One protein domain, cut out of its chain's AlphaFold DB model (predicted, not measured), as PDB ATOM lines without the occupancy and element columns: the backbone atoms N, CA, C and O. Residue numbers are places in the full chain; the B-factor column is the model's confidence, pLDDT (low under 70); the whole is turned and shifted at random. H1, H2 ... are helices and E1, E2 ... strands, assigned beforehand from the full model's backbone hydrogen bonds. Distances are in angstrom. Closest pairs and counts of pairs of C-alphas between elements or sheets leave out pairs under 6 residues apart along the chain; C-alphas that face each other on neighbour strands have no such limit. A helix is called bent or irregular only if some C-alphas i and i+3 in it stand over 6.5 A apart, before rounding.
ATOM      1  N   PRO A 957     352.447 562.960 313.487       87.62
ATOM      2  CA  PRO A 957     353.746 563.413 313.975       87.62
ATOM      3  C   PRO A 957     353.621 564.653 314.873       87.62
ATOM      4  O   PRO A 957     352.821 565.552 314.601       87.62
ATOM      5  N   ALA A 958     354.422 564.714 315.940       86.94
ATOM      6  CA  ALA A 958     354.453 565.817 316.908       86.94
ATOM      7  C   ALA A 958     353.078 566.181 317.515       86.94
ATOM      8  O   ALA A 958     352.843 567.330 317.889       86.94
ATOM      9  N   PHE A 959     352.147 565.223 317.609       88.62
ATOM     10  CA  PHE A 959     350.760 565.495 318.010       88.62
ATOM     11  C   PHE A 959     350.629 566.080 319.424       88.62
ATOM     12  O   PHE A 959     349.875 567.032 319.624       88.62
ATOM     13  N   GLN A 960     351.392 565.571 320.396       85.75
ATOM     14  CA  GLN A 960     351.384 566.111 321.763       85.75
ATOM     15  C   GLN A 960     351.909 567.552 321.805       85.75
ATOM     16  O   GLN A 960     351.261 568.422 322.381       85.75
ATOM     17  N   LEU A 961     353.010 567.834 321.101       86.38
ATOM     18  CA  LEU A 961     353.578 569.183 321.001       86.38
ATOM     19  C   LEU A 961     352.611 570.164 320.320       86.38
ATOM     20  O   LEU A 961     352.502 571.319 320.734       86.38
ATOM     21  N   PHE A 962     351.869 569.700 319.308       87.38
ATOM     22  CA  PHE A 962     350.799 570.473 318.681       87.38
ATOM     23  C   PHE A 962     349.703 570.833 319.688       87.38
ATOM     24  O   PHE A 962     349.352 572.005 319.807       87.38
ATOM     25  N   LEU A 963     349.190 569.861 320.450       85.88
ATOM     26  CA  LEU A 963     348.156 570.122 321.455       85.88
ATOM     27  C   LEU A 963     348.632 571.102 322.537       85.88
ATOM     28  O   LEU A 963     347.900 572.037 322.861       85.88
ATOM     29  N   GLU A 964     349.855 570.941 323.043       85.19
ATOM     30  CA  GLU A 964     350.448 571.845 324.036       85.19
ATOM     31  C   GLU A 964     350.620 573.274 323.504       85.19
ATOM     32  O   GLU A 964     350.320 574.243 324.202       85.19
ATOM     33  N   SER A 965     351.075 573.422 322.256       85.56
ATOM     34  CA  SER A 965     351.206 574.719 321.574       85.56
ATOM     35  C   SER A 965     349.849 575.421 321.455       85.56
ATOM     36  O   SER A 965     349.704 576.594 321.814       85.56
ATOM     37  N   MET A 966     348.810 574.680 321.056       84.69
ATOM     38  CA  MET A 966     347.446 575.202 320.987       84.69
ATOM     39  C   MET A 966     346.935 575.627 322.371       84.69
ATOM     40  O   MET A 966     346.409 576.730 322.510       84.69
ATOM     41  N   GLN A 967     347.123 574.802 323.404       82.81
ATOM     42  CA  GLN A 967     346.710 575.109 324.782       82.81
ATOM     43  C   GLN A 967     347.392 576.372 325.329       82.81
ATOM     44  O   GLN A 967     346.716 577.244 325.884       82.81
ATOM     45  N   LYS A 968     348.704 576.525 325.095       80.94
ATOM     46  CA  LYS A 968     349.468 577.732 325.455       80.94
ATOM     47  C   LYS A 968     348.917 578.978 324.758       80.94
ATOM     48  O   LYS A 968     348.703 580.004 325.401       80.94
ATOM     49  N   ALA A 969     348.603 578.889 323.464       75.88
ATOM     50  CA  ALA A 969     348.068 580.012 322.692       75.88
ATOM     51  C   ALA A 969     346.647 580.442 323.097       75.88
ATOM     52  O   ALA A 969     346.249 581.591 322.882       75.88
ATOM     53  N   PHE A 970     345.862 579.536 323.680       77.00
ATOM     54  CA  PHE A 970     344.551 579.855 324.247       77.00
ATOM     55  C   PHE A 970     344.617 580.333 325.707       77.00
ATOM     56  O   PHE A 970     343.559 580.593 326.275       77.00
ATOM     57  N   LYS A 971     345.822 580.512 326.281       66.38
ATOM     58  CA  LYS A 971     346.050 580.916 327.681       66.38
ATOM     59  C   LYS A 971     345.297 580.027 328.681       66.38
ATOM     60  O   LYS A 971     344.616 580.531 329.569       66.38
ATOM     61  N   MET A 972     345.406 578.705 328.543       58.09
ATOM     62  CA  MET A 972     345.039 577.807 329.641       58.09
ATOM     63  C   MET A 972     346.125 577.924 330.721       58.09
ATOM     64  O   MET A 972     347.131 577.220 330.661       58.09
ATOM     65  N   ILE A 981     342.632 568.331 329.039       61.38
ATOM     66  CA  ILE A 981     342.946 568.151 327.603       61.38
ATOM     67  C   ILE A 981     341.724 568.498 326.715       61.38
ATOM     68  O   ILE A 981     341.425 567.802 325.747       61.38
ATOM     69  N   GLY A 982     340.906 569.476 327.100       74.44
ATOM     70  CA  GLY A 982     339.628 569.799 326.468       74.44
ATOM     71  C   GLY A 982     339.597 571.246 325.992       74.44
ATOM     72  O   GLY A 982     339.878 572.152 326.766       74.44
ATOM     73  N   PHE A 983     339.234 571.463 324.732       83.31
ATOM     74  CA  PHE A 983     339.024 572.792 324.153       83.31
ATOM     75  C   PHE A 983     337.550 573.179 324.255       83.31
ATOM     76  O   PHE A 983     336.682 572.328 324.070       83.31
ATOM     77  N   THR A 984     337.228 574.449 324.482       85.00
ATOM     78  CA  THR A 984     335.834 574.900 324.337       85.00
ATOM     79  C   THR A 984     335.427 574.918 322.860       85.00
ATOM     80  O   THR A 984     336.269 574.998 321.961       85.00
ATOM     81  N   VAL A 985     334.125 574.870 322.572       80.94
ATOM     82  CA  VAL A 985     333.625 574.887 321.183       80.94
ATOM     83  C   VAL A 985     334.036 576.171 320.441       80.94
ATOM     84  O   VAL A 985     334.380 576.121 319.260       80.94
ATOM     85  N   SER A 986     334.104 577.311 321.137       79.31
ATOM     86  CA  SER A 986     334.586 578.578 320.569       79.31
ATOM     87  C   SER A 986     336.089 578.561 320.267       79.31
ATOM     88  O   SER A 986     336.521 579.102 319.245       79.31
ATOM     89  N   GLN A 987     336.893 577.905 321.112       83.19
ATOM     90  CA  GLN A 987     338.313 577.677 320.845       83.19
ATOM     91  C   GLN A 987     338.490 576.767 319.627       83.19
ATOM     92  O   GLN A 987     339.238 577.128 318.719       83.19
ATOM     93  N   LEU A 988     337.749 575.654 319.554       84.12
ATOM     94  CA  LEU A 988     337.753 574.730 318.416       84.12
ATOM     95  C   LEU A 988     337.401 575.443 317.104       84.12
ATOM     96  O   LEU A 988     338.125 575.330 316.119       84.12
ATOM     97  N   ASP A 989     336.336 576.237 317.087       78.12
ATOM     98  CA  ASP A 989     335.927 577.021 315.920       78.12
ATOM     99  C   ASP A 989     337.027 578.017 315.492       78.12
ATOM    100  O   ASP A 989     337.271 578.208 314.299       78.12
ATOM    101  N   ARG A 990     337.801 578.573 316.435       78.88
ATOM    102  CA  ARG A 990     338.987 579.396 316.127       78.88
ATOM    103  C   ARG A 990     340.153 578.582 315.542       78.88
ATOM    104  O   ARG A 990     340.904 579.127 314.738       78.88
ATOM    105  N   MET A 991     340.302 577.303 315.903       80.94
ATOM    106  CA  MET A 991     341.290 576.387 315.299       80.94
ATOM    107  C   MET A 991     340.929 576.003 313.860       80.94
ATOM    108  O   MET A 991     341.820 575.818 313.028       80.94
ATOM    109  N   LEU A 992     339.627 575.867 313.584       78.19
ATOM    110  CA  LEU A 992     339.074 575.408 312.308       78.19
ATOM    111  C   LEU A 992     338.906 576.536 311.279       78.19
ATOM    112  O   LEU A 992     338.893 576.267 310.078       78.19
ATOM    113  N   ARG A 993     338.795 577.798 311.712       72.31
ATOM    114  CA  ARG A 993     338.565 578.938 310.812       72.31
ATOM    115  C   ARG A 993     339.842 579.424 310.099       72.31
ATOM    116  O   ARG A 993     340.877 579.602 310.744       72.31
ATOM    117  N   PRO A 994     339.771 579.731 308.790       68.62
ATOM    118  CA  PRO A 994     340.841 580.427 308.078       68.62
ATOM    119  C   PRO A 994     340.932 581.903 308.509       68.62
ATOM    120  O   PRO A 994     339.928 582.531 308.848       68.62
ATOM    121  N   SER A 995     342.138 582.480 308.479       59.28
ATOM    122  CA  SER A 995     342.391 583.872 308.884       59.28
ATOM    123  C   SER A 995     342.495 584.800 307.665       59.28
ATOM    124  O   SER A 995     343.167 584.472 306.688       59.28
ATOM    125  N   GLY A 996     341.859 585.975 307.719       54.16
ATOM    126  CA  GLY A 996     341.918 587.009 306.675       54.16
ATOM    127  C   GLY A 996     340.685 587.043 305.766       54.16
ATOM    128  O   GLY A 996     340.545 586.226 304.866       54.16
ATOM    129  N   PRO A1005     345.052 579.662 305.399       70.94
ATOM    130  CA  PRO A1005     344.488 578.400 305.899       70.94
ATOM    131  C   PRO A1005     344.339 578.379 307.426       70.94
ATOM    132  O   PRO A1005     344.983 579.164 308.140       70.94
ATOM    133  N   SER A1006     343.483 577.479 307.918       78.12
ATOM    134  CA  SER A1006     343.284 577.282 309.358       78.12
ATOM    135  C   SER A1006     344.490 576.596 310.012       78.12
ATOM    136  O   SER A1006     345.309 575.963 309.342       78.12
ATOM    137  N   ALA A1007     344.622 576.716 311.335       80.88
ATOM    138  CA  ALA A1007     345.735 576.106 312.065       80.88
ATOM    139  C   ALA A1007     345.712 574.571 311.963       80.88
ATOM    140  O   ALA A1007     346.757 573.948 311.758       80.88
ATOM    141  N   LEU A1008     344.515 573.971 312.019       84.38
ATOM    142  CA  LEU A1008     344.346 572.527 311.853       84.38
ATOM    143  C   LEU A1008     344.699 572.067 310.430       84.38
ATOM    144  O   LEU A1008     345.351 571.039 310.260       84.38
ATOM    145  N   GLU A1009     344.314 572.830 309.404       79.88
ATOM    146  CA  GLU A1009     344.681 572.535 308.013       79.88
ATOM    147  C   GLU A1009     346.196 572.595 307.799       79.88
ATOM    148  O   GLU A1009     346.760 571.707 307.153       79.88
ATOM    149  N   CYS A1010     346.872 573.601 308.363       80.69
ATOM    150  CA  CYS A1010     348.330 573.696 308.343       80.69
ATOM    151  C   CYS A1010     348.972 572.452 308.969       80.69
ATOM    152  O   CYS A1010     349.795 571.806 308.321       80.69
ATOM    153  N   TYR A1011     348.529 572.053 310.165       87.19
ATOM    154  CA  TYR A1011     349.053 570.875 310.855       87.19
ATOM    155  C   TYR A1011     348.818 569.565 310.078       87.19
ATOM    156  O   TYR A1011     349.758 568.793 309.868       87.19
ATOM    157  N   LEU A1012     347.599 569.325 309.582       85.44
ATOM    158  CA  LEU A1012     347.270 568.124 308.802       85.44
ATOM    159  C   LEU A1012     348.023 568.076 307.466       85.44
ATOM    160  O   LEU A1012     348.507 567.019 307.060       85.44
ATOM    161  N   SER A1013     348.163 569.218 306.785       81.56
ATOM    162  CA  SER A1013     348.926 569.301 305.535       81.56
ATOM    163  C   SER A1013     350.425 569.055 305.754       81.56
ATOM    164  O   SER A1013     351.043 568.331 304.968       81.56
ATOM    165  N   ALA A1014     350.997 569.577 306.844       85.44
ATOM    166  CA  ALA A1014     352.381 569.329 307.239       85.44
ATOM    167  C   ALA A1014     352.603 567.854 307.607       85.44
ATOM    168  O   ALA A1014     353.537 567.238 307.099       85.44
ATOM    169  N   SER A1015     351.694 567.264 308.388       86.75
ATOM    170  CA  SER A1015     351.721 565.847 308.781       86.75
ATOM    171  C   SER A1015     351.655 564.907 307.574       86.75
ATOM    172  O   SER A1015     352.404 563.936 307.479       86.75
ATOM    173  N   LEU A1016     350.800 565.216 306.595       84.19
ATOM    174  CA  LEU A1016     350.701 564.427 305.368       84.19
ATOM    175  C   LEU A1016     351.965 564.567 304.508       84.19
ATOM    176  O   LEU A1016     352.435 563.590 303.927       84.19
ATOM    177  N   THR A1017     352.537 565.772 304.448       82.75
ATOM    178  CA  THR A1017     353.799 566.027 303.738       82.75
ATOM    179  C   THR A1017     354.969 565.297 304.400       82.75
ATOM    180  O   THR A1017     355.809 564.762 303.685       82.75
ATOM    181  N   PHE A1018     355.000 565.210 305.734       87.62
ATOM    182  CA  PHE A1018     356.002 564.463 306.499       87.62
ATOM    183  C   PHE A1018     356.009 562.973 306.128       87.62
ATOM    184  O   PHE A1018     357.043 562.439 305.728       87.62
ATOM    185  N   HIS A1019     354.844 562.316 306.159       85.38
ATOM    186  CA  HIS A1019     354.730 560.895 305.796       85.38
ATOM    187  C   HIS A1019     355.031 560.637 304.319       85.38
ATOM    188  O   HIS A1019     355.739 559.689 303.978       85.38
ATOM    189  N   ALA A1020     354.556 561.512 303.431       81.81
ATOM    190  CA  ALA A1020     354.853 561.417 302.008       81.81
ATOM    191  C   ALA A1020     356.346 561.644 301.704       81.81
ATOM    192  O   ALA A1020     356.893 560.997 300.810       81.81
ATOM    193  N   ALA A1021     357.017 562.528 302.450       84.56
ATOM    194  CA  ALA A1021     358.456 562.748 302.359       84.56
ATOM    195  C   ALA A1021     359.232 561.497 302.781       84.56
ATOM    196  O   ALA A1021     360.077 561.024 302.027       84.56
ATOM    197  N   PHE A1022     358.889 560.908 303.929       84.69
ATOM    198  CA  PHE A1022     359.512 559.671 304.398       84.69
ATOM    199  C   PHE A1022     359.326 558.517 303.397       84.69
ATOM    200  O   PHE A1022     360.271 557.805 303.053       84.69
ATOM    201  N   GLN A1023     358.122 558.375 302.837       82.12
ATOM    202  CA  GLN A1023     357.851 557.382 301.800       82.12
ATOM    203  C   GLN A1023     358.649 557.638 300.511       82.12
ATOM    204  O   GLN A1023     359.140 556.688 299.901       82.12
ATOM    205  N   ALA A1024     358.803 558.899 300.093       80.12
ATOM    206  CA  ALA A1024     359.601 559.265 298.923       80.12
ATOM    207  C   ALA A1024     361.087 558.923 299.110       80.12
ATOM    208  O   ALA A1024     361.704 558.361 298.207       80.12
ATOM    209  N   VAL A1025     361.637 559.216 300.288       83.38
ATOM    210  CA  VAL A1025     363.015 558.886 300.687       83.38
ATOM    211  C   VAL A1025     363.245 557.371 300.628       83.38
ATOM    212  O   VAL A1025     364.209 556.917 300.008       83.38
ATOM    213  N   ASN A1026     362.308 556.577 301.158       80.25
ATOM    214  CA  ASN A1026     362.367 555.113 301.082       80.25
ATOM    215  C   ASN A1026     362.265 554.594 299.637       80.25
ATOM    216  O   ASN A1026     363.010 553.697 299.242       80.25
ATOM    217  N   ALA A1027     361.381 555.174 298.817       77.81
ATOM    218  CA  ALA A1027     361.217 554.789 297.414       77.81
ATOM    219  C   ALA A1027     362.478 555.055 296.571       77.81
ATOM    220  O   ALA A1027     362.789 554.272 295.672       77.81
ATOM    221  N   HIS A1028     363.222 556.123 296.878       74.62
ATOM    222  CA  HIS A1028     364.495 556.458 296.226       74.62
ATOM    223  C   HIS A1028     365.722 555.815 296.898       74.62
ATOM    224  O   HIS A1028     366.842 556.104 296.489       74.62
ATOM    225  N   ARG A1029     365.533 554.924 297.885       79.81
ATOM    226  CA  ARG A1029     366.603 554.168 298.572       79.81
ATOM    227  C   ARG A1029     367.682 555.042 299.228       79.81
ATOM    228  O   ARG A1029     368.867 554.724 299.167       79.81
ATOM    229  N   TRP A1030     367.281 556.150 299.841       85.81
ATOM    230  CA  TRP A1030     368.191 556.979 300.636       85.81
ATOM    231  C   TRP A1030     368.650 556.248 301.904       85.81
ATOM    232  O   TRP A1030     367.956 555.362 302.407       85.81
ATOM    233  N   GLN A1031     369.806 556.632 302.443       82.62
ATOM    234  CA  GLN A1031     370.286 556.099 303.718       82.62
ATOM    235  C   GLN A1031     369.581 556.833 304.860       82.62
ATOM    236  O   GLN A1031     369.708 558.046 304.987       82.62
ATOM    237  N   VAL A1032     368.841 556.116 305.698       83.69
ATOM    238  CA  VAL A1032     368.132 556.692 306.847       83.69
ATOM    239  C   VAL A1032     368.870 556.254 308.122       83.69
ATOM    240  O   VAL A1032     368.808 555.071 308.452       83.69
ATOM    241  N   PRO A1033     369.603 557.147 308.821       75.06
ATOM    242  CA  PRO A1033     370.434 556.771 309.970       75.06
ATOM    243  C   PRO A1033     369.635 556.255 311.177       75.06
ATOM    244  O   PRO A1033     370.146 555.454 311.953       75.06
ATOM    245  N   SER A1034     368.388 556.709 311.340       75.50
ATOM    246  CA  SER A1034     367.496 556.334 312.442       75.50
ATOM    247  C   SER A1034     366.035 556.309 311.986       75.50
ATOM    248  O   SER A1034     365.642 557.083 311.114       75.50
ATOM    249  N   ALA A1035     365.205 555.462 312.600       73.44
ATOM    250  CA  ALA A1035     363.760 555.475 312.361       73.44
ATOM    251  C   ALA A1035     363.156 556.876 312.629       73.44
ATOM    252  O   ALA A1035     363.685 557.611 313.469       73.44
ATOM    253  N   PRO A1036     362.072 557.268 311.932       79.19
ATOM    254  CA  PRO A1036     361.444 558.569 312.140       79.19
ATOM    255  C   PRO A1036     360.905 558.676 313.572       79.19
ATOM    256  O   PRO A1036     360.118 557.836 314.010       79.19
ATOM    257  N   ALA A1037     361.306 559.719 314.298       84.38
ATOM    258  CA  ALA A1037     360.829 559.992 315.648       84.38
ATOM    259  C   ALA A1037     359.452 560.666 315.564       84.38
ATOM    260  O   ALA A1037     359.350 561.890 315.498       84.38
ATOM    261  N   ILE A1038     358.385 559.862 315.519       82.50
ATOM    262  CA  ILE A1038     357.006 560.340 315.306       82.50
ATOM    263  C   ILE A1038     356.555 561.274 316.439       82.50
ATOM    264  O   ILE A1038     355.918 562.288 316.167       82.50
ATOM    265  N   GLU A1039     356.955 561.008 317.684       80.88
ATOM    266  CA  GLU A1039     356.620 561.840 318.852       80.88
ATOM    267  C   GLU A1039     357.167 563.271 318.748       80.88
ATOM    268  O   GLU A1039     356.494 564.223 319.132       80.88
ATOM    269  N   VAL A1040     358.358 563.432 318.166       83.00
ATOM    270  CA  VAL A1040     359.020 564.733 317.959       83.00
ATOM    271  C   VAL A1040     358.708 565.309 316.569       83.00
ATOM    272  O   VAL A1040     358.847 566.507 316.338       83.00
ATOM    273  N   GLY A1041     358.253 564.470 315.634       86.56
ATOM    274  CA  GLY A1041     357.996 564.840 314.243       86.56
ATOM    275  C   GLY A1041     359.275 565.130 313.458       86.56
ATOM    276  O   GLY A1041     359.300 566.079 312.672       86.56
ATOM    277  N   GLU A1042     360.336 564.341 313.670       90.62
ATOM    278  CA  GLU A1042     361.646 564.534 313.035       90.62
ATOM    279  C   GLU A1042     362.186 563.249 312.383       90.62
ATOM    280  O   GLU A1042     362.069 562.154 312.937       90.62
ATOM    281  N   PHE A1043     362.817 563.377 311.213       91.06
ATOM    282  CA  PHE A1043     363.693 562.338 310.667       91.06
ATOM    283  C   PHE A1043     364.861 562.927 309.870       91.06
ATOM    284  O   PHE A1043     364.781 564.033 309.330       91.06
ATOM    285  N   VAL A1044     365.943 562.154 309.775       89.25
ATOM    286  CA  VAL A1044     367.153 562.494 309.019       89.25
ATOM    287  C   VAL A1044     367.376 561.447 307.933       89.25
ATOM    288  O   VAL A1044     367.173 560.257 308.169       89.25
ATOM    289  N   ALA A1045     367.785 561.870 306.740       88.31
ATOM    290  CA  ALA A1045     368.131 560.976 305.642       88.31
ATOM    291  C   ALA A1045     369.274 561.544 304.791       88.31
ATOM    292  O   ALA A1045     369.365 562.752 304.591       88.31
ATOM    293  N   LYS A1046     370.133 560.669 304.266       86.12
ATOM    294  CA  LYS A1046     371.261 561.000 303.387       86.12
ATOM    295  C   LYS A1046     370.994 560.522 301.964       86.12
ATOM    296  O   LYS A1046     370.651 559.357 301.740       86.12
ATOM    297  N   ALA A1047     371.153 561.425 301.002       83.31
ATOM    298  CA  ALA A1047     370.965 561.141 299.586       83.31
ATOM    299  C   ALA A1047     372.178 560.380 298.999       83.31
ATOM    300  O   ALA A1047     373.318 560.750 299.280       83.31
ATOM    301  N   PRO A1048     371.960 559.342 298.166       73.56
ATOM    302  CA  PRO A1048     373.016 558.413 297.753       73.56
ATOM    303  C   PRO A1048     374.083 559.027 296.827       73.56
ATOM    304  O   PRO A1048     375.265 558.787 297.048       73.56
ATOM    305  N   ASP A1049     373.693 559.831 295.829       71.56
ATOM    306  CA  ASP A1049     374.617 560.344 294.793       71.56
ATOM    307  C   ASP A1049     375.108 561.784 295.049       71.56
ATOM    308  O   ASP A1049     376.100 562.226 294.465       71.56
ATOM    309  N   SER A1050     374.414 562.548 295.899       72.12
ATOM    310  CA  SER A1050     374.753 563.944 296.220       72.12
ATOM    311  C   SER A1050     375.501 564.103 297.546       72.12
ATOM    312  O   SER A1050     376.132 565.137 297.765       72.12
ATOM    313  N   GLY A1051     375.423 563.102 298.432       73.00
ATOM    314  CA  GLY A1051     375.962 563.164 299.793       73.00
ATOM    315  C   GLY A1051     375.200 564.114 300.727       73.00
ATOM    316  O   GLY A1051     375.578 564.262 301.883       73.00
ATOM    317  N   LEU A1052     374.123 564.763 300.269       82.19
ATOM    318  CA  LEU A1052     373.365 565.704 301.092       82.19
ATOM    319  C   LEU A1052     372.683 564.994 302.263       82.19
ATOM    320  O   LEU A1052     371.922 564.043 302.059       82.19
ATOM    321  N   GLU A1053     372.891 565.508 303.471       85.94
ATOM    322  CA  GLU A1053     372.117 565.130 304.646       85.94
ATOM    323  C   GLU A1053     370.925 566.080 304.792       85.94
ATOM    324  O   GLU A1053     371.052 567.306 304.780       85.94
ATOM    325  N   VAL A1054     369.736 565.496 304.875       88.50
ATOM    326  CA  VAL A1054     368.459 566.193 304.921       88.50
ATOM    327  C   VAL A1054     367.768 565.850 306.230       88.50
ATOM    328  O   VAL A1054     367.438 564.693 306.484       88.50
ATOM    329  N   ARG A1055     367.503 566.870 307.040       89.31
ATOM    330  CA  ARG A1055     366.750 566.778 308.291       89.31
ATOM    331  C   ARG A1055     365.393 567.447 308.102       89.31
ATOM    332  O   ARG A1055     365.324 568.635 307.797       89.31
ATOM    333  N   LEU A1056     364.310 566.693 308.265       90.19
ATOM    334  CA  LEU A1056     362.943 567.215 308.263       90.19
ATOM    335  C   LEU A1056     362.395 567.221 309.678       90.19
ATOM    336  O   LEU A1056     362.407 566.183 310.332       90.19
ATOM    337  N   LYS A1057     361.877 568.370 310.116       90.56
ATOM    338  CA  LYS A1057     361.305 568.551 311.451       90.56
ATOM    339  C   LYS A1057     360.015 569.362 311.399       90.56
ATOM    340  O   LYS A1057     359.922 570.345 310.662       90.56
ATOM    341  N   MET A1058     359.014 568.957 312.173       90.00
ATOM    342  CA  MET A1058     357.824 569.770 312.412       90.00
ATOM    343  C   MET A1058     358.117 570.841 313.459       90.00
ATOM    344  O   MET A1058     358.564 570.532 314.561       90.00
ATOM    345  N   GLU A1059     357.873 572.101 313.110       87.50
ATOM    346  CA  GLU A1059     358.131 573.237 313.993       87.50
ATOM    347  C   GLU A1059     356.958 574.224 313.988       87.50
ATOM    348  O   GLU A1059     356.247 574.391 312.987       87.50
ATOM    349  N   GLU A1060     356.785 574.898 315.125       85.81
ATOM    350  CA  GLU A1060     355.860 576.013 315.282       85.81
ATOM    351  C   GLU A1060     356.425 577.270 314.598       85.81
ATOM    352  O   GLU A1060     357.578 577.658 314.793       85.81
ATOM    353  N   GLU A1061     355.616 577.914 313.759       80.12
ATOM    354  CA  GLU A1061     355.966 579.160 313.087       80.12
ATOM    355  C   GLU A1061     355.743 580.348 314.034       80.12
ATOM    356  O   GLU A1061     354.618 580.605 314.463       80.12
ATOM    357  N   ALA A1062     356.810 581.098 314.334       63.06
ATOM    358  CA  ALA A1062     356.742 582.293 315.174       63.06
ATOM    359  C   ALA A1062     355.838 583.358 314.523       63.06
ATOM    360  O   ALA A1062     356.217 584.009 313.547       63.06
ATOM    361  N   THR A1063     354.621 583.522 315.040       56.75
ATOM    362  CA  THR A1063     353.668 584.529 314.556       56.75
ATOM    363  C   THR A1063     353.845 585.835 315.333       56.75
ATOM    364  O   THR A1063     353.902 585.842 316.556       56.75
ATOM    365  N   THR A1064     353.964 586.964 314.625       49.12
ATOM    366  CA  THR A1064     354.261 588.287 315.216       49.12
ATOM    367  C   THR A1064     353.024 589.072 315.671       49.12
ATOM    368  O   THR A1064     353.159 590.203 316.128       49.12
ATOM    369  N   VAL A1065     351.814 588.512 315.557       49.44
ATOM    370  CA  VAL A1065     350.555 589.176 315.940       49.44
ATOM    371  C   VAL A1065     349.578 588.129 316.473       49.44
ATOM    372  O   VAL A1065     349.415 587.108 315.813       49.44
ATOM    373  N   GLU A1066     348.947 588.411 317.623       50.28
ATOM    374  CA  GLU A1066     347.904 587.645 318.343       50.28
ATOM    375  C   GLU A1066     347.100 586.656 317.470       50.28
ATOM    376  O   GLU A1066     345.987 586.930 317.015       50.28
ATOM    377  N   GLY A1067     347.675 585.485 317.211       62.53
ATOM    378  CA  GLY A1067     347.161 584.517 316.253       62.53
ATOM    379  C   GLY A1067     347.339 583.096 316.763       62.53
ATOM    380  O   GLY A1067     348.222 582.812 317.564       62.53
ATOM    381  N   VAL A1068     346.466 582.196 316.312       72.81
ATOM    382  CA  VAL A1068     346.575 580.759 316.599       72.81
ATOM    383  C   VAL A1068     347.882 580.224 315.981       72.81
ATOM    384  O   VAL A1068     348.134 580.527 314.807       72.81
ATOM    385  N   PRO A1069     348.704 579.452 316.722       76.62
ATOM    386  CA  PRO A1069     350.014 579.005 316.268       76.62
ATOM    387  C   PRO A1069     349.878 578.116 315.039       76.62
ATOM    388  O   PRO A1069     348.966 577.290 314.923       76.62
ATOM    389  N   ARG A1070     350.785 578.312 314.082       80.62
ATOM    390  CA  ARG A1070     350.791 577.576 312.819       80.62
ATOM    391  C   ARG A1070     351.931 576.591 312.810       80.62
ATOM    392  O   ARG A1070     353.065 576.938 313.107       80.62
ATOM    393  N   TRP A1071     351.613 575.371 312.414       86.25
ATOM    394  CA  TRP A1071     352.585 574.302 312.299       86.25
ATOM    395  C   TRP A1071     353.016 574.148 310.854       86.25
ATOM    396  O   TRP A1071     352.184 574.123 309.942       86.25
ATOM    397  N   ARG A1072     354.326 574.044 310.649       85.75
ATOM    398  CA  ARG A1072     354.915 573.834 309.330       85.75
ATOM    399  C   ARG A1072     356.008 572.783 309.393       85.75
ATOM    400  O   ARG A1072     356.594 572.513 310.436       85.75
ATOM    401  N   LEU A1073     356.287 572.210 308.235       87.81
ATOM    402  CA  LEU A1073     357.388 571.285 308.056       87.81
ATOM    403  C   LEU A1073     358.626 572.070 307.609       87.81
ATOM    404  O   LEU A1073     358.594 572.749 306.580       87.81
ATOM    405  N   VAL A1074     359.699 571.999 308.391       87.81
ATOM    406  CA  VAL A1074     360.975 572.662 308.115       87.81
ATOM    407  C   VAL A1074     361.964 571.627 307.595       87.81
ATOM    408  O   VAL A1074     362.171 570.574 308.197       87.81
ATOM    409  N   LEU A1075     362.555 571.933 306.446       88.38
ATOM    410  CA  LEU A1075     363.656 571.186 305.858       88.38
ATOM    411  C   LEU A1075     364.956 571.873 306.270       88.38
ATOM    412  O   LEU A1075     365.041 573.092 306.156       88.38
ATOM    413  N   ARG A1076     365.951 571.106 306.708       88.12
ATOM    414  CA  ARG A1076     367.336 571.546 306.866       88.12
ATOM    415  C   ARG A1076     368.234 570.683 306.001       88.12
ATOM    416  O   ARG A1076     368.147 569.458 306.070       88.12
ATOM    417  N   VAL A1077     369.059 571.317 305.174       85.19
ATOM    418  CA  VAL A1077     369.959 570.609 304.255       85.19
ATOM    419  C   VAL A1077     371.397 570.942 304.609       85.19
ATOM    420  O   VAL A1077     371.826 572.084 304.475       85.19
ATOM    421  N   THR A1078     372.145 569.931 305.037       82.62
ATOM    422  CA  THR A1078     373.573 570.029 305.334       82.62
ATOM    423  C   THR A1078     374.360 569.285 304.255       82.62
ATOM    424  O   THR A1078     374.229 568.061 304.144       82.62
ATOM    425  N   PRO A1079     375.139 569.989 303.416       72.56
ATOM    426  CA  PRO A1079     375.969 569.349 302.403       72.56
ATOM    427  C   PRO A1079     377.182 568.644 303.016       72.56
ATOM    428  O   PRO A1079     377.726 569.091 304.026       72.56
ATOM    429  N   ASP A1080     377.606 567.545 302.390       66.94
ATOM    430  CA  ASP A1080     378.804 566.804 302.790       66.94
ATOM    431  C   ASP A1080     380.065 567.650 302.509       66.94
ATOM    432  O   ASP A1080     380.234 568.123 301.378       66.94
ATOM    433  N   PRO A1081     380.965 567.861 303.490       57.50
ATOM    434  CA  PRO A1081     382.185 568.654 303.311       57.50
ATOM    435  C   PRO A1081     383.121 568.145 302.201       57.50
ATOM    436  O   PRO A1081     383.976 568.898 301.741       57.50
ATOM    437  N   VAL A1082     382.980 566.891 301.754       55.72
ATOM    438  CA  VAL A1082     383.846 566.294 300.718       55.72
ATOM    439  C   VAL A1082     383.418 566.675 299.289       55.72
ATOM    440  O   VAL A1082     384.244 566.648 298.377       55.72
ATOM    441  N   SER A1083     382.151 567.052 299.061       54.16
ATOM    442  CA  SER A1083     381.588 567.224 297.709       54.16
ATOM    443  C   SER A1083     381.349 568.679 297.269       54.16
ATOM    444  O   SER A1083     381.092 568.905 296.084       54.16
ATOM    445  N   CYS A1084     381.458 569.675 298.166       54.22
ATOM    446  CA  CYS A1084     381.227 571.098 297.861       54.22
ATOM    447  C   CYS A1084     382.154 572.059 298.647       54.22
ATOM    448  O   CYS A1084     382.399 571.832 299.829       54.22
ATOM    449  N   PRO A1085     382.635 573.167 298.040       56.50
ATOM    450  CA  PRO A1085     383.433 574.185 298.733       56.50
ATOM    451  C   PRO A1085     382.613 574.937 299.803       56.50
ATOM    452  O   PRO A1085     381.450 575.278 299.583       56.50
ATOM    453  N   ALA A1086     383.236 575.220 300.953       55.59
ATOM    454  CA  ALA A1086     382.566 575.664 302.183       55.59
ATOM    455  C   ALA A1086     381.754 576.974 302.066       55.59
ATOM    456  O   ALA A1086     380.720 577.102 302.718       55.59
ATOM    457  N   GLU A1087     382.164 577.926 301.220       56.66
ATOM    458  CA  GLU A1087     381.484 579.228 301.085       56.66
ATOM    459  C   GLU A1087     380.154 579.155 300.306       56.66
ATOM    460  O   GLU A1087     379.234 579.914 300.595       56.66
ATOM    461  N   GLY A1088     379.997 578.209 299.367       61.78
ATOM    462  CA  GLY A1088     378.765 578.042 298.570       61.78
ATOM    463  C   GLY A1088     377.736 577.077 299.176       61.78
ATOM    464  O   GLY A1088     376.580 577.032 298.752       61.78
ATOM    465  N   ALA A1089     378.146 576.303 300.180       66.25
ATOM    466  CA  ALA A1089     377.358 575.257 300.827       66.25
ATOM    467  C   ALA A1089     376.150 575.798 301.619       66.25
ATOM    468  O   ALA A1089     375.049 575.247 301.538       66.25
ATOM    469  N   ALA A1090     376.339 576.898 302.357       70.56
ATOM    470  CA  ALA A1090     375.287 577.505 303.174       70.56
ATOM    471  C   ALA A1090     374.193 578.170 302.317       70.56
ATOM    472  O   ALA A1090     373.002 578.030 302.599       70.56
ATOM    473  N   GLU A1091     374.586 578.847 301.235       75.44
ATOM    474  CA  GLU A1091     373.649 579.483 300.303       75.44
ATOM    475  C   GLU A1091     372.841 578.443 299.506       75.44
ATOM    476  O   GLU A1091     371.631 578.603 299.314       75.44
ATOM    477  N   LEU A1092     373.488 577.341 299.105       79.12
ATOM    478  CA  LEU A1092     372.835 576.193 298.473       79.12
ATOM    479  C   LEU A1092     371.731 575.618 299.371       79.12
ATOM    480  O   LEU A1092     370.595 575.455 298.917       79.12
ATOM    481  N   GLY A1093     372.054 575.351 300.641       80.94
ATOM    482  CA  GLY A1093     371.095 574.867 301.634       80.94
ATOM    483  C   GLY A1093     369.907 575.818 301.777       80.94
ATOM    484  O   GLY A1093     368.768 575.417 301.538       80.94
ATOM    485  N   ALA A1094     370.166 577.104 302.036       81.62
ATOM    486  CA  ALA A1094     369.122 578.111 302.239       81.62
ATOM    487  C   ALA A1094     368.131 578.216 301.060       81.62
ATOM    488  O   ALA A1094     366.918 578.316 301.267       81.62
ATOM    489  N   ARG A1095     368.615 578.143 299.812       82.19
ATOM    490  CA  ARG A1095     367.749 578.187 298.618       82.19
ATOM    491  C   ARG A1095     366.898 576.926 298.456       82.19
ATOM    492  O   ARG A1095     365.744 577.028 298.031       82.19
ATOM    493  N   ILE A1096     367.428 575.749 298.796       84.56
ATOM    494  CA  ILE A1096     366.671 574.487 298.770       84.56
ATOM    495  C   ILE A1096     365.563 574.505 299.832       84.56
ATOM    496  O   ILE A1096     364.420 574.151 299.531       84.56
ATOM    497  N   GLU A1097     365.881 574.959 301.047       86.81
ATOM    498  CA  GLU A1097     364.919 575.104 302.148       86.81
ATOM    499  C   GLU A1097     363.770 576.047 301.758       86.81
ATOM    500  O   GLU A1097     362.588 575.722 301.910       86.81
ATOM    501  N   GLU A1098     364.109 577.191 301.165       83.00
ATOM    502  CA  GLU A1098     363.146 578.188 300.712       83.00
ATOM    503  C   GLU A1098     362.252 577.674 299.569       83.00
ATOM    504  O   GLU A1098     361.035 577.910 299.554       83.00
ATOM    505  N   PHE A1099     362.829 576.928 298.624       81.88
ATOM    506  CA  PHE A1099     362.078 576.287 297.547       81.88
ATOM    507  C   PHE A1099     361.093 575.245 298.093       81.88
ATOM    508  O   PHE A1099     359.909 575.266 297.734       81.88
ATOM    509  N   PHE A1100     361.545 574.374 299.002       85.31
ATOM    510  CA  PHE A1100     360.702 573.373 299.660       85.31
ATOM    511  C   PHE A1100     359.509 574.026 300.364       85.31
ATOM    512  O   PHE A1100     358.352 573.647 300.150       85.31
ATOM    513  N   ARG A1101     359.776 575.088 301.123       80.62
ATOM    514  CA  ARG A1101     358.765 575.843 301.859       80.62
ATOM    515  C   ARG A1101     357.727 576.498 300.940       80.62
ATOM    516  O   ARG A1101     356.534 576.435 301.222       80.62
ATOM    517  N   ARG A1102     358.142 577.125 299.831       75.56
ATOM    518  CA  ARG A1102     357.227 577.860 298.929       75.56
ATOM    519  C   ARG A1102     356.468 576.982 297.933       75.56
ATOM    520  O   ARG A1102     355.414 577.404 297.446       75.56
ATOM    521  N   ARG A1103     357.024 575.830 297.545       72.69
ATOM    522  CA  ARG A1103     356.511 575.012 296.428       72.69
ATOM    523  C   ARG A1103     356.002 573.640 296.854       72.69
ATOM    524  O   ARG A1103     355.040 573.170 296.254       72.69
ATOM    525  N   VAL A1104     356.606 573.023 297.868       73.31
ATOM    526  CA  VAL A1104     356.237 571.674 298.324       73.31
ATOM    527  C   VAL A1104     355.241 571.746 299.482       73.31
ATOM    528  O   VAL A1104     354.200 571.099 299.421       73.31
ATOM    529  N   CYS A1105     355.490 572.610 300.472       72.94
ATOM    530  CA  CYS A1105     354.649 572.777 301.670       72.94
ATOM    531  C   CYS A1105     353.369 573.618 301.447       72.94
ATOM    532  O   CYS A1105     352.906 574.317 302.345       72.94
ATOM    533  N   LEU A1106     352.790 573.593 300.242       64.00
ATOM    534  CA  LEU A1106     351.526 574.282 299.951       64.00
ATOM    535  C   LEU A1106     350.335 573.558 300.608       64.00
ATOM    536  O   LEU A1106     350.354 572.341 300.751       64.00
ATOM    537  N   VAL A1107     349.256 574.299 300.899       52.47
ATOM    538  CA  VAL A1107     348.029 573.841 301.609       52.47
ATOM    539  C   VAL A1107     347.376 572.584 300.997       52.47
ATOM    540  O   VAL A1107     346.643 571.859 301.663       52.47
ATOM    541  N   SER A1108     347.678 572.266 299.736       60.16
ATOM    542  CA  SER A1108     347.354 570.980 299.112       60.16
ATOM    543  C   SER A1108     348.617 570.325 298.550       60.16
ATOM    544  O   SER A1108     348.904 570.498 297.358       60.16
ATOM    545  N   PRO A1109     349.368 569.559 299.357       62.44
ATOM    546  CA  PRO A1109     350.570 568.903 298.872       62.44
ATOM    547  C   PRO A1109     350.188 567.897 297.781       62.44
ATOM    548  O   PRO A1109     349.257 567.098 297.935       62.44
ATOM    549  N   GLN A1110     350.858 567.969 296.636       68.56
ATOM    550  CA  GLN A1110     350.722 566.970 295.583       68.56
ATOM    551  C   GLN A1110     351.778 565.896 295.825       68.56
ATOM    552  O   GLN A1110     352.961 566.224 295.884       68.56
ATOM    553  N   ALA A1111     351.370 564.624 295.918       68.44
ATOM    554  CA  ALA A1111     352.297 563.500 296.084       68.44
ATOM    555  C   ALA A1111     353.428 563.552 295.044       68.44
ATOM    556  O   ALA A1111     354.597 563.414 295.382       68.44
ATOM    557  N   ALA A1112     353.076 563.876 293.796       67.44
ATOM    558  CA  ALA A1112     354.002 564.089 292.690       67.44
ATOM    559  C   ALA A1112     355.055 565.183 292.943       67.44
ATOM    560  O   ALA A1112     356.206 565.019 292.557       67.44
ATOM    561  N   ALA A1113     354.687 566.301 293.573       71.19
ATOM    562  CA  ALA A1113     355.628 567.387 293.849       71.19
ATOM    563  C   ALA A1113     356.632 566.985 294.939       71.19
ATOM    564  O   ALA A1113     357.817 567.284 294.821       71.19
ATOM    565  N   ILE A1114     356.164 566.265 295.965       76.75
ATOM    566  CA  ILE A1114     356.995 565.755 297.061       76.75
ATOM    567  C   ILE A1114     357.968 564.696 296.533       76.75
ATOM    568  O   ILE A1114     359.178 564.831 296.702       76.75
ATOM    569  N   THR A1115     357.473 563.676 295.826       75.50
ATOM    570  CA  THR A1115     358.329 562.606 295.290       75.50
ATOM    571  C   THR A1115     359.347 563.123 294.276       75.50
ATOM    572  O   THR A1115     360.502 562.688 294.306       75.50
ATOM    573  N   SER A1116     358.963 564.079 293.423       76.44
ATOM    574  CA  SER A1116     359.877 564.730 292.478       76.44
ATOM    575  C   SER A1116     360.890 565.653 293.161       76.44
ATOM    576  O   SER A1116     362.013 565.760 292.674       76.44
ATOM    577  N   PHE A1117     360.549 566.286 294.291       83.19
ATOM    578  CA  PHE A1117     361.496 567.092 295.070       83.19
ATOM    579  C   PHE A1117     362.609 566.233 295.679       83.19
ATOM    580  O   PHE A1117     363.784 566.514 295.463       83.19
ATOM    581  N   PHE A1118     362.269 565.131 296.353       82.62
ATOM    582  CA  PHE A1118     363.290 564.215 296.880       82.62
ATOM    583  C   PHE A1118     364.082 563.524 295.759       82.62
ATOM    584  O   PHE A1118     365.275 563.268 295.902       82.62
ATOM    585  N   ARG A1119     363.476 563.316 294.582       80.00
ATOM    586  CA  ARG A1119     364.226 562.876 293.398       80.00
ATOM    587  C   ARG A1119     365.230 563.930 292.918       80.00
ATOM    588  O   ARG A1119     366.344 563.568 292.566       80.00
ATOM    589  N   LEU A1120     364.868 565.216 292.935       80.75
ATOM    590  CA  LEU A1120     365.772 566.319 292.583       80.75
ATOM    591  C   LEU A1120     366.991 566.372 293.510       80.75
ATOM    592  O   LEU A1120     368.104 566.558 293.035       80.75
ATOM    593  N   LEU A1121     366.804 566.154 294.811       82.69
ATOM    594  CA  LEU A1121     367.907 566.127 295.782       82.69
ATOM    595  C   LEU A1121     368.849 564.920 295.618       82.69
ATOM    596  O   LEU A1121     369.956 564.925 296.154       82.69
ATOM    597  N   SER A1122     368.428 563.910 294.851       79.62
ATOM    598  CA  SER A1122     369.245 562.741 294.503       79.62
ATOM    599  C   SER A1122     370.140 562.981 293.276       79.62
ATOM    600  O   SER A1122     370.830 562.063 292.850       79.62
TER     601      SER A1122
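AT A GLANCE: This is residues 957 to 972, 981 to 996 and 1005 to 1122 of the 1272 residues of the protein "Mediator of RNA polymerase II transcription subunit 14" of Echinococcus multilocularis (UniProt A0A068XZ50). A narrow antiparallel sheet of three strands, E2, E3 and E4, has the long helix H3 running along one face and H4 on that same face, over E4; H5 packs on H3 and on the last residues of H4. H1 lies near the end of the sheet where E3 finishes, beyond its bend, and the short E1 and H2 make one far end of the long axis. The 150 printed residues hold five named helices and four named strands, in the order H1 E1 H2 H3 E2 E3 E4 H4 H5, a mixed class. The whole is compact by its radius of gyration of the C-alphas, 16.8 A, yet elongated in outline, spanning 53 by 30 by 25 A.

HOW THE PARTS SIT: E2, residues 1042 to 1046, E3, residues 1053 to 1061, and E4, residues 1070 to 1078, form a meander, each strand the antiparallel neighbour of the one before. In the hairpin E2 and E3, N 1045 and O 1054 are 2.9 A apart, within hydrogen-bond range. In the hairpin E3 and E4, N 1057 and O 1074 are 2.9 A apart, also within range. E3 bends by 59 degrees at residue 1058. H3, residues 1007 to 1027, is on the sheet at a height of 9.0 A, over E2, E3 and E4; its closest C-alphas to E4 are those of Tyr 1011 and Trp 1071, 5.1 A. H4, residues 1086 to 1104, is on the same face at a height of 7.0 A, along E4 at 26 degrees on the local plane; the closest C-alphas are those of Val 1077 and Gly 1093, 5.1 A. H3 and H4 are only just apart, at 8.2 A. H5, residues 1111 to 1121, touches H3 at a steep tilt of 55 degrees, the same way, closest at the C-alphas of Ala 1024 and Thr 1115, 5.1 A. H4 and H5 form a helical hairpin at a shallow tilt of 7 degrees, closest at the C-alphas of Val 1104 and Ile 1114, 6.1 A. H5 only grazes the sheet, with residues 1118 to 1121. H1, residues 959 to 969, is on the sheet, with the C-alphas of Phe 962 and Trp 1071 7.7 A apart. H2, residues 985 to 992, touches H3 at residues 1007 to 1009 alone, closest at the C-alphas of Met 991 and Ala 1007, 5.5 A. E1, residues 982 to 984, pairs with no named strand and is near H1. Every O i to N i+4 pair is within hydrogen-bond range in H1, H2, H3 and H5, and 13 of 15 in H4.

IN THESE COORDINATES: H1 begins at C-alpha 959, (350.760, 565.495, 318.010), and is 15.5 A long. H3 is 30.1 A long, E3 23.0 A and E4 25.1 A. H4 is 26.9 A long and only just irregular, with C-alphas 1087 and 1090 6.8 A apart. H5 ends at C-alpha 1121, (367.907, 566.127, 295.782).

THE WHOLE: The two C-alphas farthest apart, those of Val 985 and Val 1082, are 54.9 A apart. Residues 973 to 980 and 997 to 1004 are cut out, with C-alpha gaps of 10.1 A and 9.0 A. The link from H3 to E2, residues 1028 to 1041, is long. The mean pLDDT of the printed part is 77.5; 29 residues are under 70, among them 1062 to 1067, 1080 to 1089 and 1106 to 1112.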